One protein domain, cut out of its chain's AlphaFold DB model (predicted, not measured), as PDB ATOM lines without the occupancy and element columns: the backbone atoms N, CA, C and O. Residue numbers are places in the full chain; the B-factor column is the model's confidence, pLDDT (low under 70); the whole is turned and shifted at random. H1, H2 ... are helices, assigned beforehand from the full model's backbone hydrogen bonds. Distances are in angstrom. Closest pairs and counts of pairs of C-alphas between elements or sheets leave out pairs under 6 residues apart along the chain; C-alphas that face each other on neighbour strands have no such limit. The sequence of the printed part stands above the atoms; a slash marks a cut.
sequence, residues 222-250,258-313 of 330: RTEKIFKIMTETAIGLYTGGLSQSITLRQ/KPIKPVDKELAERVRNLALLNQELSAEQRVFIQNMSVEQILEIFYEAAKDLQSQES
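AT A GLANCE: This is residues 222 to 250 and 258 to 313 of the 330 residues of an uncharacterized protein of Gammaproteobacteria bacterium (UniProt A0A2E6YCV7). Four helices make a small, rounded cluster in which most of the touching pairs cross: H2 and H3 form a hairpin along one side, H1 stands across from it, and H4 runs from beside H2 to cross H1 steeply. After H1, residues 240 to 250 turn back as a loop to the cut. The printed part has 85 residues with four named helices, H1 to H4 in chain order, and no named strand; the class is all helix. It is compact, with a radius of gyration of the C-alphas of 12.4 A and spans of 29 by 29 by 27 A.

HOW THE PARTS SIT: H1, residues 222 to 239, touches H4, residues 294 to 312, at a steep tilt of 57 degrees, opposite ways; the closest C-alphas, of Ile 226 and Ala 304, are 5.6 A apart. With residues 227 to 231 alone, H1 only just touches H2, residues 262 to 277, with 3 pairs of C-alphas within 8 A, the closest being Phe 227 and Val 271 at 7.4 A. With residues 234 to 238 alone, H1 touches H3, residues 283 to 291, about perpendicular at 78 degrees; the closest C-alphas are Ile 235 and Gln 285, 6.6 A. H2 and H3 form a helical hairpin at a shallow tilt of 8 degrees, opposite ways, where residues 272 to 276 of H2 touch H3; the C-alphas of Arg 272 and Gln 290 are closest, 5.6 A. H2 touches H4 about perpendicular, at 80 degrees, closest at the C-alphas of Ala 268 and Val 294, 5.8 A. In H1, H2, H3 and H4 every O i to N i+4 pair is within hydrogen-bond range.

IN THESE COORDINATES: H1 begins at C-alpha 222 (5.620, -40.700, -12.123) and is 25.7 A long. H2 is 23.3 A and H3 12.5 A long. H4, 26.8 A, ends at C-alpha 312 (3.178, -47.874, -4.789).

THE WHOLE: The C-alphas farthest apart, of Ala 283 and Ser 313, are 35.3 A apart. Residues 251 to 257 are not printed, and C-alphas 250 and 258 are 18.5 A apart across the cut. The links H2 to H3 and H3 to H4 are tight. Mean pLDDT of the printed part is 70.8; 30 residues are under 70, among them residues 233 to 250.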
ATOM      1  N   ARG A 222       5.905 -39.322 -11.684       66.25
ATOM      2  CA  ARG A 222       5.620 -40.700 -12.123       66.25
ATOM      3  C   ARG A 222       6.218 -40.982 -13.494       66.25
ATOM      4  O   ARG A 222       6.833 -42.028 -13.677       66.25
ATOM      5  N   THR A 223       6.088 -40.050 -14.436       66.06
ATOM      6  CA  THR A 223       6.682 -40.200 -15.771       66.06
ATOM      7  C   THR A 223       8.206 -40.239 -15.727       66.06
ATOM      8  O   THR A 223       8.806 -41.035 -16.442       66.06
ATOM      9  N   GLU A 224       8.827 -39.467 -14.835       72.19
ATOM     10  CA  GLU A 224      10.274 -39.475 -14.622       72.19
ATOM     11  C   GLU A 224      10.755 -40.804 -14.019       72.19
ATOM     12  O   GLU A 224      11.729 -41.386 -14.495       72.19
ATOM     13  N   LYS A 225      10.020 -41.361 -13.049       75.69
ATOM     14  CA  LYS A 225      10.310 -42.692 -12.489       75.69
ATOM     15  C   LYS A 225      10.156 -43.817 -13.517       75.69
ATOM     16  O   LYS A 225      11.025 -44.682 -13.598       75.69
ATOM     17  N   ILE A 226       9.088 -43.800 -14.319       76.00
ATOM     18  CA  ILE A 226       8.876 -44.781 -15.401       76.00
ATOM     19  C   ILE A 226       9.996 -44.669 -16.437       76.00
ATOM     20  O   ILE A 226      10.524 -45.678 -16.902       76.00
ATOM     21  N   PHE A 227      10.387 -43.441 -16.773       77.12
ATOM     22  CA  PHE A 227      11.472 -43.189 -17.704       77.12
ATOM     23  C   PHE A 227      12.814 -43.698 -17.164       77.12
ATOM     24  O   PHE A 227      13.530 -44.380 -17.891       77.12
ATOM     25  N   LYS A 228      13.114 -43.467 -15.880       79.44
ATOM     26  CA  LYS A 228      14.315 -43.986 -15.215       79.44
ATOM     27  C   LYS A 228      14.391 -45.514 -15.283       79.44
ATOM     28  O   LYS A 228      15.404 -46.049 -15.733       79.44
ATOM     29  N   ILE A 229      13.306 -46.209 -14.932       77.44
ATOM     30  CA  ILE A 229      13.232 -47.678 -15.013       77.44
ATOM     31  C   ILE A 229      13.449 -48.142 -16.452       77.44
ATOM     32  O   ILE A 229      14.292 -48.995 -16.706       77.44
ATOM     33  N   MET A 230      12.760 -47.530 -17.415       74.88
ATOM     34  CA  MET A 230      12.928 -47.870 -18.825       74.88
ATOM     35  C   MET A 230      14.367 -47.668 -19.303       74.88
ATOM     36  O   MET A 230      14.885 -48.507 -20.038       74.88
ATOM     37  N   THR A 231      15.019 -46.569 -18.914       71.00
ATOM     38  CA  THR A 231      16.413 -46.327 -19.286       71.00
ATOM     39  C   THR A 231      17.338 -47.374 -18.685       71.00
ATOM     40  O   THR A 231      18.159 -47.921 -19.410       71.00
ATOM     41  N   GLU A 232      17.164 -47.744 -17.417       71.31
ATOM     42  CA  GLU A 232      17.942 -48.809 -16.772       71.31
ATOM     43  C   GLU A 232      17.730 -50.171 -17.454       71.31
ATOM     44  O   GLU A 232      18.683 -50.933 -17.652       71.31
ATOM     45  N   THR A 233      16.504 -50.465 -17.889       69.94
ATOM     46  CA  THR A 233      16.188 -51.677 -18.655       69.94
ATOM     47  C   THR A 233      16.827 -51.647 -20.041       69.94
ATOM     48  O   THR A 233      17.493 -52.604 -20.427       69.94
ATOM     49  N   ALA A 234      16.697 -50.546 -20.784       65.81
ATOM     50  CA  ALA A 234      17.289 -50.394 -22.113       65.81
ATOM     51  C   ALA A 234      18.826 -50.465 -22.070       65.81
ATOM     52  O   ALA A 234      19.443 -51.072 -22.944       65.81
ATOM     53  N   ILE A 235      19.444 -49.905 -21.026       65.31
ATOM     54  CA  ILE A 235      20.884 -50.011 -20.771       65.31
ATOM     55  C   ILE A 235      21.281 -51.461 -20.458       65.31
ATOM     56  O   ILE A 235      22.300 -51.931 -20.966       65.31
ATOM     57  N   GLY A 236      20.481 -52.190 -19.677       63.09
ATOM     58  CA  GLY A 236      20.690 -53.620 -19.420       63.09
ATOM     59  C   GLY A 236      20.681 -54.461 -20.690       63.09
ATOM     60  O   GLY A 236      21.595 -55.249 -20.930       63.09
ATOM     61  N   LEU A 237      19.698 -54.219 -21.561       63.66
ATOM     62  CA  LEU A 237      19.606 -54.878 -22.865       63.66
ATOM     63  C   LEU A 237      20.798 -54.547 -23.764       63.66
ATOM     64  O   LEU A 237      21.320 -55.436 -24.430       63.66
ATOM     65  N   TYR A 238      21.238 -53.285 -23.772       55.25
ATOM     66  CA  TYR A 238      22.384 -52.846 -24.568       55.25
ATOM     67  C   TYR A 238      23.704 -53.461 -24.084       55.25
ATOM     68  O   TYR A 238      24.528 -53.885 -24.889       55.25
ATOM     69  N   THR A 239      23.909 -53.535 -22.768       61.03
ATOM     70  CA  THR A 239      25.163 -54.022 -22.164       61.03
ATOM     71  C   THR A 239      25.219 -55.544 -22.001       61.03
ATOM     72  O   THR A 239      26.235 -56.072 -21.551       61.03
ATOM     73  N   GLY A 240      24.149 -56.266 -22.360       52.00
ATOM     74  CA  GLY A 240      24.036 -57.713 -22.148       52.00
ATOM     75  C   GLY A 240      23.999 -58.114 -20.667       52.00
ATOM     76  O   GLY A 240      24.164 -59.291 -20.344       52.00
ATOM     77  N   GLY A 241      23.815 -57.145 -19.766       48.03
ATOM     78  CA  GLY A 241      23.758 -57.342 -18.324       48.03
ATOM     79  C   GLY A 241      22.332 -57.617 -17.856       48.03
ATOM     80  O   GLY A 241      21.386 -56.953 -18.272       48.03
ATOM     81  N   LEU A 242      22.177 -58.593 -16.959       44.47
ATOM     82  CA  LEU A 242      20.925 -58.862 -16.249       44.47
ATOM     83  C   LEU A 242      20.569 -57.661 -15.351       44.47
ATOM     84  O   LEU A 242      20.987 -57.603 -14.195       44.47
ATOM     85  N   SER A 243      19.801 -56.702 -15.872       43.09
ATOM     86  CA  SER A 243      19.117 -55.704 -15.044       43.09
ATOM     87  C   SER A 243      18.086 -56.410 -14.163       43.09
ATOM     88  O   SER A 243      17.306 -57.231 -14.644       43.09
ATOM     89  N   GLN A 244      18.086 -56.102 -12.867       46.88
ATOM     90  CA  GLN A 244      17.350 -56.836 -11.830       46.88
ATOM     91  C   GLN A 244      15.812 -56.741 -11.898       46.88
ATOM     92  O   GLN A 244      15.157 -57.313 -11.034       46.88
ATOM     93  N   SER A 245      15.216 -56.067 -12.885       45.16
ATOM     94  CA  SER A 245      13.774 -55.782 -12.858       45.16
ATOM     95  C   SER A 245      12.938 -56.321 -14.014       45.16
ATOM     96  O   SER A 245      11.750 -56.504 -13.798       45.16
ATOM     97  N   ILE A 246      13.463 -56.641 -15.203       44.44
ATOM     98  CA  ILE A 246      12.585 -57.069 -16.311       44.44
ATOM     99  C   ILE A 246      13.261 -58.141 -17.167       44.44
ATOM    100  O   ILE A 246      14.242 -57.891 -17.868       44.44
ATOM    101  N   THR A 247      12.717 -59.359 -17.123       39.91
ATOM    102  CA  THR A 247      13.095 -60.438 -18.044       39.91
ATOM    103  C   THR A 247      12.283 -60.297 -19.326       39.91
ATOM    104  O   THR A 247      11.181 -60.831 -19.430       39.91
ATOM    105  N   LEU A 248      12.826 -59.605 -20.333       43.44
ATOM    106  CA  LEU A 248      12.264 -59.694 -21.681       43.44
ATOM    107  C   LEU A 248      12.346 -61.154 -22.119       43.44
ATOM    108  O   LEU A 248      13.432 -61.722 -22.259       43.44
ATOM    109  N   ARG A 249      11.181 -61.787 -22.281       43.31
ATOM    110  CA  ARG A 249      11.077 -63.164 -22.759       43.31
ATOM    111  C   ARG A 249      11.718 -63.242 -24.138       43.31
ATOM    112  O   ARG A 249      11.099 -62.932 -25.150       43.31
ATOM    113  N   GLN A 250      12.952 -63.730 -24.172       39.12
ATOM    114  CA  GLN A 250      13.631 -64.177 -25.377       39.12
ATOM    115  C   GLN A 250      12.947 -65.462 -25.865       39.12
ATOM    116  O   GLN A 250      13.397 -66.581 -25.643       39.12
ATOM    117  N   LYS A 258      -0.549 -56.370 -31.546       54.09
ATOM    118  CA  LYS A 258      -1.738 -55.586 -31.203       54.09
ATOM    119  C   LYS A 258      -1.723 -54.326 -32.077       54.09
ATOM    120  O   LYS A 258      -0.674 -53.693 -32.177       54.09
ATOM    121  N   PRO A 259      -2.847 -53.939 -32.705       49.88
ATOM    122  CA  PRO A 259      -2.867 -52.765 -33.565       49.88
ATOM    123  C   PRO A 259      -2.461 -51.527 -32.760       49.88
ATOM    124  O   PRO A 259      -3.139 -51.154 -31.801       49.88
ATOM    125  N   ILE A 260      -1.344 -50.924 -33.164       58.41
ATOM    126  CA  ILE A 260      -0.766 -49.724 -32.555       58.41
ATOM    127  C   ILE A 260      -1.767 -48.583 -32.739       58.41
ATOM    128  O   ILE A 260      -2.099 -48.205 -33.867       58.41
ATOM    129  N   LYS A 261      -2.281 -48.034 -31.637       72.12
ATOM    130  CA  LYS A 261      -3.197 -46.893 -31.686       72.12
ATOM    131  C   LYS A 261      -2.396 -45.613 -31.946       72.12
ATOM    132  O   LYS A 261      -1.223 -45.533 -31.590       72.12
ATOM    133  N   PRO A 262      -3.007 -44.561 -32.515       60.19
ATOM    134  CA  PRO A 262      -2.320 -43.283 -32.736       60.19
ATOM    135  C   PRO A 262      -1.730 -42.683 -31.445       60.19
ATOM    136  O   PRO A 262      -0.682 -42.047 -31.497       60.19
ATOM    137  N   VAL A 263      -2.357 -42.954 -30.296       68.75
ATOM    138  CA  VAL A 263      -1.884 -42.553 -28.960       68.75
ATOM    139  C   VAL A 263      -0.581 -43.266 -28.572       68.75
ATOM    140  O   VAL A 263       0.309 -42.652 -27.994       68.75
ATOM    141  N   ASP A 264      -0.426 -44.535 -28.952       76.94
ATOM    142  CA  ASP A 264       0.758 -45.337 -28.630       76.94
ATOM    143  C   ASP A 264       1.999 -44.841 -29.395       76.94
ATOM    144  O   ASP A 264       3.118 -44.831 -28.878       76.94
ATOM    145  N   LYS A 265       1.798 -44.354 -30.626       78.38
ATOM    146  CA  LYS A 265       2.871 -43.748 -31.423       78.38
ATOM    147  C   LYS A 265       3.361 -42.433 -30.814       78.38
ATOM    148  O   LYS A 265       4.566 -42.202 -30.763       78.38
ATOM    149  N   GLU A 266       2.440 -41.597 -30.337       80.56
ATOM    150  CA  GLU A 266       2.784 -40.344 -29.658       80.56
ATOM    151  C   GLU A 266       3.562 -40.610 -28.362       80.56
ATOM    152  O   GLU A 266       4.543 -39.926 -28.073       80.56
ATOM    153  N   LEU A 267       3.175 -41.642 -27.611       80.94
ATOM    154  CA  LEU A 267       3.868 -42.035 -26.387       80.94
ATOM    155  C   LEU A 267       5.301 -42.513 -26.665       80.94
ATOM    156  O   LEU A 267       6.236 -42.069 -26.001       80.94
ATOM    157  N   ALA A 268       5.502 -43.334 -27.698       82.12
ATOM    158  CA  ALA A 268       6.841 -43.760 -28.102       82.12
ATOM    159  C   ALA A 268       7.719 -42.587 -28.580       82.12
ATOM    160  O   ALA A 268       8.915 -42.545 -28.290       82.12
ATOM    161  N   GLU A 269       7.148 -41.606 -29.285       84.38
ATOM    162  CA  GLU A 269       7.870 -40.386 -29.675       84.38
ATOM    163  C   GLU A 269       8.257 -39.531 -28.459       84.38
ATOM    164  O   GLU A 269       9.384 -39.038 -28.391       84.38
ATOM    165  N   ARG A 270       7.380 -39.412 -27.453       83.06
ATOM    166  CA  ARG A 270       7.699 -38.725 -26.189       83.06
ATOM    167  C   ARG A 270       8.853 -39.394 -25.451       83.06
ATOM    168  O   ARG A 270       9.764 -38.699 -25.018       83.06
ATOM    169  N   VAL A 271       8.859 -40.722 -25.375       81.62
ATOM    170  CA  VAL A 271       9.957 -41.493 -24.773       81.62
ATOM    171  C   VAL A 271      11.285 -41.240 -25.494       81.62
ATOM    172  O   VAL A 271      12.298 -40.976 -24.849       81.62
ATOM    173  N   ARG A 272      11.287 -41.254 -26.834       86.06
ATOM    174  CA  ARG A 272      12.493 -40.942 -27.622       86.06
ATOM    175  C   ARG A 272      13.002 -39.528 -27.359       86.06
ATOM    176  O   ARG A 272      14.209 -39.328 -27.250       86.06
ATOM    177  N   ASN A 273      12.097 -38.559 -27.236       85.69
ATOM    178  CA  ASN A 273      12.460 -37.179 -26.924       85.69
ATOM    179  C   ASN A 273      13.028 -37.056 -25.504       85.69
ATOM    180  O   ASN A 273      14.065 -36.427 -25.327       85.69
ATOM    181  N   LEU A 274      12.431 -37.716 -24.508       82.69
ATOM    182  CA  LEU A 274      12.962 -37.744 -23.141       82.69
ATOM    183  C   LEU A 274      14.375 -38.349 -23.083       82.69
ATOM    184  O   LEU A 274      15.246 -37.815 -22.398       82.69
ATOM    185  N   ALA A 275      14.658 -39.380 -23.886       81.12
ATOM    186  CA  ALA A 275      16.005 -39.937 -24.022       81.12
ATOM    187  C   ALA A 275      17.021 -38.969 -24.641       81.12
ATOM    188  O   ALA A 275      18.204 -39.013 -24.301       81.12
ATOM    189  N   LEU A 276      16.589 -38.045 -25.503       82.31
ATOM    190  CA  LEU A 276      17.463 -36.977 -25.994       82.31
ATOM    191  C   LEU A 276      17.741 -35.913 -24.929       82.31
ATOM    192  O   LEU A 276      18.831 -35.348 -24.921       82.31
ATOM    193  N   LEU A 277      16.795 -35.655 -24.025       80.81
ATOM    194  CA  LEU A 277      16.950 -34.637 -22.985       80.81
ATOM    195  C   LEU A 277      17.720 -35.139 -21.751       80.81
ATOM    196  O   LEU A 277      18.374 -34.337 -21.089       80.81
ATOM    197  N   ASN A 278      17.694 -36.439 -21.444       75.81
ATOM    198  CA  ASN A 278      18.318 -36.953 -20.220       75.81
ATOM    199  C   ASN A 278      19.848 -36.991 -20.323       75.81
ATOM    200  O   ASN A 278      20.374 -37.838 -21.031       75.81
ATOM    201  N   GLN A 279      20.574 -36.134 -19.600       76.69
ATOM    202  CA  GLN A 279      22.044 -36.045 -19.614       76.69
ATOM    203  C   GLN A 279      22.779 -37.300 -19.102       76.69
ATOM    204  O   GLN A 279      23.933 -37.496 -19.472       76.69
ATOM    205  N   GLU A 280      22.122 -38.177 -18.340       79.12
ATOM    206  CA  GLU A 280      22.726 -39.389 -17.763       79.12
ATOM    207  C   GLU A 280      22.973 -40.500 -18.797       79.12
ATOM    208  O   GLU A 280      23.783 -41.398 -18.571       79.12
ATOM    209  N   LEU A 281      22.306 -40.434 -19.954       78.75
ATOM    210  CA  LEU A 281      22.468 -41.409 -21.030       78.75
ATOM    211  C   LEU A 281      23.707 -41.118 -21.885       78.75
ATOM    212  O   LEU A 281      23.897 -39.998 -22.380       78.75
ATOM    213  N   SER A 282      24.496 -42.159 -22.158       80.88
ATOM    214  CA  SER A 282      25.593 -42.087 -23.128       80.88
ATOM    215  C   SER A 282      25.059 -41.876 -24.551       80.88
ATOM    216  O   SER A 282      23.916 -42.220 -24.866       80.88
ATOM    217  N   ALA A 283      25.882 -41.315 -25.443       81.62
ATOM    218  CA  ALA A 283      25.485 -41.086 -26.837       81.62
ATOM    219  C   ALA A 283      25.022 -42.383 -27.532       81.62
ATOM    220  O   ALA A 283      24.037 -42.375 -28.267       81.62
ATOM    221  N   GLU A 284      25.674 -43.508 -27.236       78.06
ATOM    222  CA  GLU A 284      25.323 -44.825 -27.776       78.06
ATOM    223  C   GLU A 284      23.975 -45.331 -27.247       78.06
ATOM    224  O   GLU A 284      23.143 -45.804 -28.021       78.06
ATOM    225  N   GLN A 285      23.707 -45.157 -25.948       77.06
ATOM    226  CA  GLN A 285      22.436 -45.547 -25.330       77.06
ATOM    227  C   GLN A 285      21.259 -44.737 -25.891       77.06
ATOM    228  O   GLN A 285      20.176 -45.275 -26.120       77.06
ATOM    229  N   ARG A 286      21.466 -43.448 -26.192       81.38
ATOM    230  CA  ARG A 286      20.448 -42.604 -26.842       81.38
ATOM    231  C   ARG A 286      20.132 -43.075 -28.251       81.38
ATOM    232  O   ARG A 286      18.962 -43.146 -28.618       81.38
ATOM    233  N   VAL A 287      21.163 -43.399 -29.032       84.62
ATOM    234  CA  VAL A 287      21.005 -43.925 -30.395       84.62
ATOM    235  C   VAL A 287      20.289 -45.275 -30.365       84.62
ATOM    236  O   VAL A 287      19.402 -45.515 -31.182       84.62
ATOM    237  N   PHE A 288      20.600 -46.124 -29.385       81.56
ATOM    238  CA  PHE A 288      19.900 -47.388 -29.180       81.56
ATOM    239  C   PHE A 288      18.400 -47.177 -28.921       81.56
ATOM    240  O   PHE A 288      17.574 -47.756 -29.624       81.56
ATOM    241  N   ILE A 289      18.032 -46.281 -27.997       81.94
ATOM    242  CA  ILE A 289      16.623 -45.972 -27.692       81.94
ATOM    243  C   ILE A 289      15.901 -45.336 -28.891       81.94
ATOM    244  O   ILE A 289      14.743 -45.656 -29.163       81.94
ATOM    245  N   GLN A 290      16.583 -44.471 -29.644       83.62
ATOM    246  CA  GLN A 290      16.055 -43.880 -30.878       83.62
ATOM    247  C   GLN A 290      15.729 -44.948 -31.931       83.62
ATOM    248  O   GLN A 290      14.675 -44.877 -32.567       83.62
ATOM    249  N   ASN A 291      16.595 -45.956 -32.064       86.38
ATOM    250  CA  ASN A 291      16.469 -47.028 -33.049       86.38
ATOM    251  C   ASN A 291      15.508 -48.159 -32.638       86.38
ATOM    252  O   ASN A 291      15.191 -49.004 -33.476       86.38
ATOM    253  N   MET A 292      15.019 -48.189 -31.393       83.88
ATOM    254  CA  MET A 292      14.041 -49.193 -30.956       83.88
ATOM    255  C   MET A 292      12.701 -49.057 -31.689       83.88
ATOM    256  O   MET A 292      12.232 -47.953 -32.010       83.88
ATOM    257  N   SER A 293      12.045 -50.200 -31.920       85.06
ATOM    258  CA  SER A 293      10.708 -50.219 -32.509       85.06
ATOM    259  C   SER A 293       9.686 -49.604 -31.547       85.06
ATOM    260  O   SER A 293       9.861 -49.603 -30.329       85.06
ATOM    261  N   VAL A 294       8.594 -49.063 -32.096       81.75
ATOM    262  CA  VAL A 294       7.496 -48.525 -31.273       81.75
ATOM    263  C   VAL A 294       6.936 -49.610 -30.347       81.75
ATOM    264  O   VAL A 294       6.649 -49.324 -29.194       81.75
ATOM    265  N   GLU A 295       6.850 -50.854 -30.820       82.50
ATOM    266  CA  GLU A 295       6.370 -51.994 -30.033       82.50
ATOM    267  C   GLU A 295       7.285 -52.296 -28.842       82.50
ATOM    268  O   GLU A 295       6.793 -52.414 -27.727       82.50
ATOM    269  N   GLN A 296       8.605 -52.324 -29.053       81.19
ATOM    270  CA  GLN A 296       9.589 -52.558 -27.990       81.19
ATOM    271  C   GLN A 296       9.568 -51.447 -26.938       81.19
ATOM    272  O   GLN A 296       9.596 -51.715 -25.742       81.19
ATOM    273  N   ILE A 297       9.476 -50.189 -27.379       83.62
ATOM    274  CA  ILE A 297       9.385 -49.038 -26.471       83.62
ATOM    275  C   ILE A 297       8.122 -49.132 -25.611       83.62
ATOM    276  O   ILE A 297       8.169 -48.868 -24.412       83.62
ATOM    277  N   LEU A 298       6.996 -49.506 -26.218       82.56
ATOM    278  CA  LEU A 298       5.727 -49.637 -25.511       82.56
ATOM    279  C   LEU A 298       5.726 -50.819 -24.546       82.56
ATOM    280  O   LEU A 298       5.216 -50.673 -23.445       82.56
ATOM    281  N   GLU A 299       6.290 -51.961 -24.934       82.38
ATOM    282  CA  GLU A 299       6.411 -53.139 -24.070       82.38
ATOM    283  C   GLU A 299       7.176 -52.791 -22.789       82.38
ATOM    284  O   GLU A 299       6.626 -52.929 -21.697       82.38
ATOM    285  N   ILE A 300       8.361 -52.189 -22.926       81.38
ATOM    286  CA  ILE A 300       9.173 -51.759 -21.780       81.38
ATOM    287  C   ILE A 300       8.450 -50.667 -20.973       81.38
ATOM    288  O   ILE A 300       8.481 -50.683 -19.746       81.38
ATOM    289  N   PHE A 301       7.767 -49.721 -21.631       81.50
ATOM    290  CA  PHE A 301       7.010 -48.669 -20.941       81.50
ATOM    291  C   PHE A 301       5.855 -49.234 -20.105       81.50
ATOM    292  O   PHE A 301       5.670 -48.830 -18.959       81.50
ATOM    293  N   TYR A 302       5.066 -50.155 -20.665       80.06
ATOM    294  CA  TYR A 302       3.930 -50.756 -19.970       80.06
ATOM    295  C   TYR A 302       4.379 -51.669 -18.827       80.06
ATOM    296  O   TYR A 302       3.722 -51.686 -17.787       80.06
ATOM    297  N   GLU A 303       5.492 -52.390 -18.988       77.62
ATOM    298  CA  GLU A 303       6.101 -53.174 -17.908       77.62
ATOM    299  C   GLU A 303       6.615 -52.263 -16.785       77.62
ATOM    300  O   GLU A 303       6.197 -52.424 -15.640       77.62
ATOM    301  N   ALA A 304       7.376 -51.215 -17.108       77.94
ATOM    302  CA  ALA A 304       7.859 -50.245 -16.124       77.94
ATOM    303  C   ALA A 304       6.718 -49.520 -15.384       77.94
ATOM    304  O   ALA A 304       6.785 -49.305 -14.174       77.94
ATOM    305  N   ALA A 305       5.638 -49.160 -16.088       77.38
ATOM    306  CA  ALA A 305       4.459 -48.547 -15.478       77.38
ATOM    307  C   ALA A 305       3.727 -49.505 -14.522       77.38
ATOM    308  O   ALA A 305       3.210 -49.077 -13.487       77.38
ATOM    309  N   LYS A 306       3.693 -50.801 -14.850       76.06
ATOM    310  CA  LYS A 306       3.091 -51.844 -14.011       76.06
ATOM    311  C   LYS A 306       3.932 -52.133 -12.765       76.06
ATOM    312  O   LYS A 306       3.368 -52.309 -11.682       76.06
ATOM    313  N   ASP A 307       5.252 -52.135 -12.897       70.94
ATOM    314  CA  ASP A 307       6.170 -52.297 -11.767       70.94
ATOM    315  C   ASP A 307       6.051 -51.118 -10.796       70.94
ATOM    316  O   ASP A 307       5.956 -51.322  -9.585       70.94
ATOM    317  N   LEU A 308       5.914 -49.889 -11.315       71.44
ATOM    318  CA  LEU A 308       5.688 -48.706 -10.483       71.44
ATOM    319  C   LEU A 308       4.379 -48.785  -9.686       71.44
ATOM    320  O   LEU A 308       4.348 -48.447  -8.504       71.44
ATOM    321  N   GLN A 309       3.302 -49.263 -10.320       63.50
ATOM    322  CA  GLN A 309       2.009 -49.465  -9.655       63.50
ATOM    323  C   GLN A 309       2.079 -50.543  -8.568       63.50
ATOM    324  O   GLN A 309       1.431 -50.412  -7.529       63.50
ATOM    325  N   SER A 310       2.882 -51.584  -8.786       61.09
ATOM    326  CA  SER A 310       3.084 -52.666  -7.816       61.09
ATOM    327  C   SER A 310       3.937 -52.217  -6.624       61.09
ATOM    328  O   SER A 310       3.756 -52.715  -5.520       61.09
ATOM    329  N   GLN A 311       4.831 -51.244  -6.820       55.41
ATOM    330  CA  GLN A 311       5.672 -50.679  -5.763       55.41
ATOM    331  C   GLN A 311       4.948 -49.613  -4.915       55.41
ATOM    332  O   GLN A 311       5.266 -49.439  -3.739       55.41
ATOM    333  N   GLU A 312       3.974 -48.898  -5.489       54.25
ATOM    334  CA  GLU A 312       3.178 -47.874  -4.789       54.25
ATOM    335  C   GLU A 312       2.036 -48.490  -3.948       54.25
ATOM    336  O   GLU A 312       1.619 -47.919  -2.940       54.25
ATOM    337  N   SER A 313       1.576 -49.696  -4.304       47.06
ATOM    338  CA  SER A 313       0.666 -50.518  -3.500       47.06
ATOM    339  C   SER A 313       1.474 -51.462  -2.609       47.06
ATOM    340  O   SER A 313       1.739 -52.593  -2.994       47.06
TER     341      SER A 313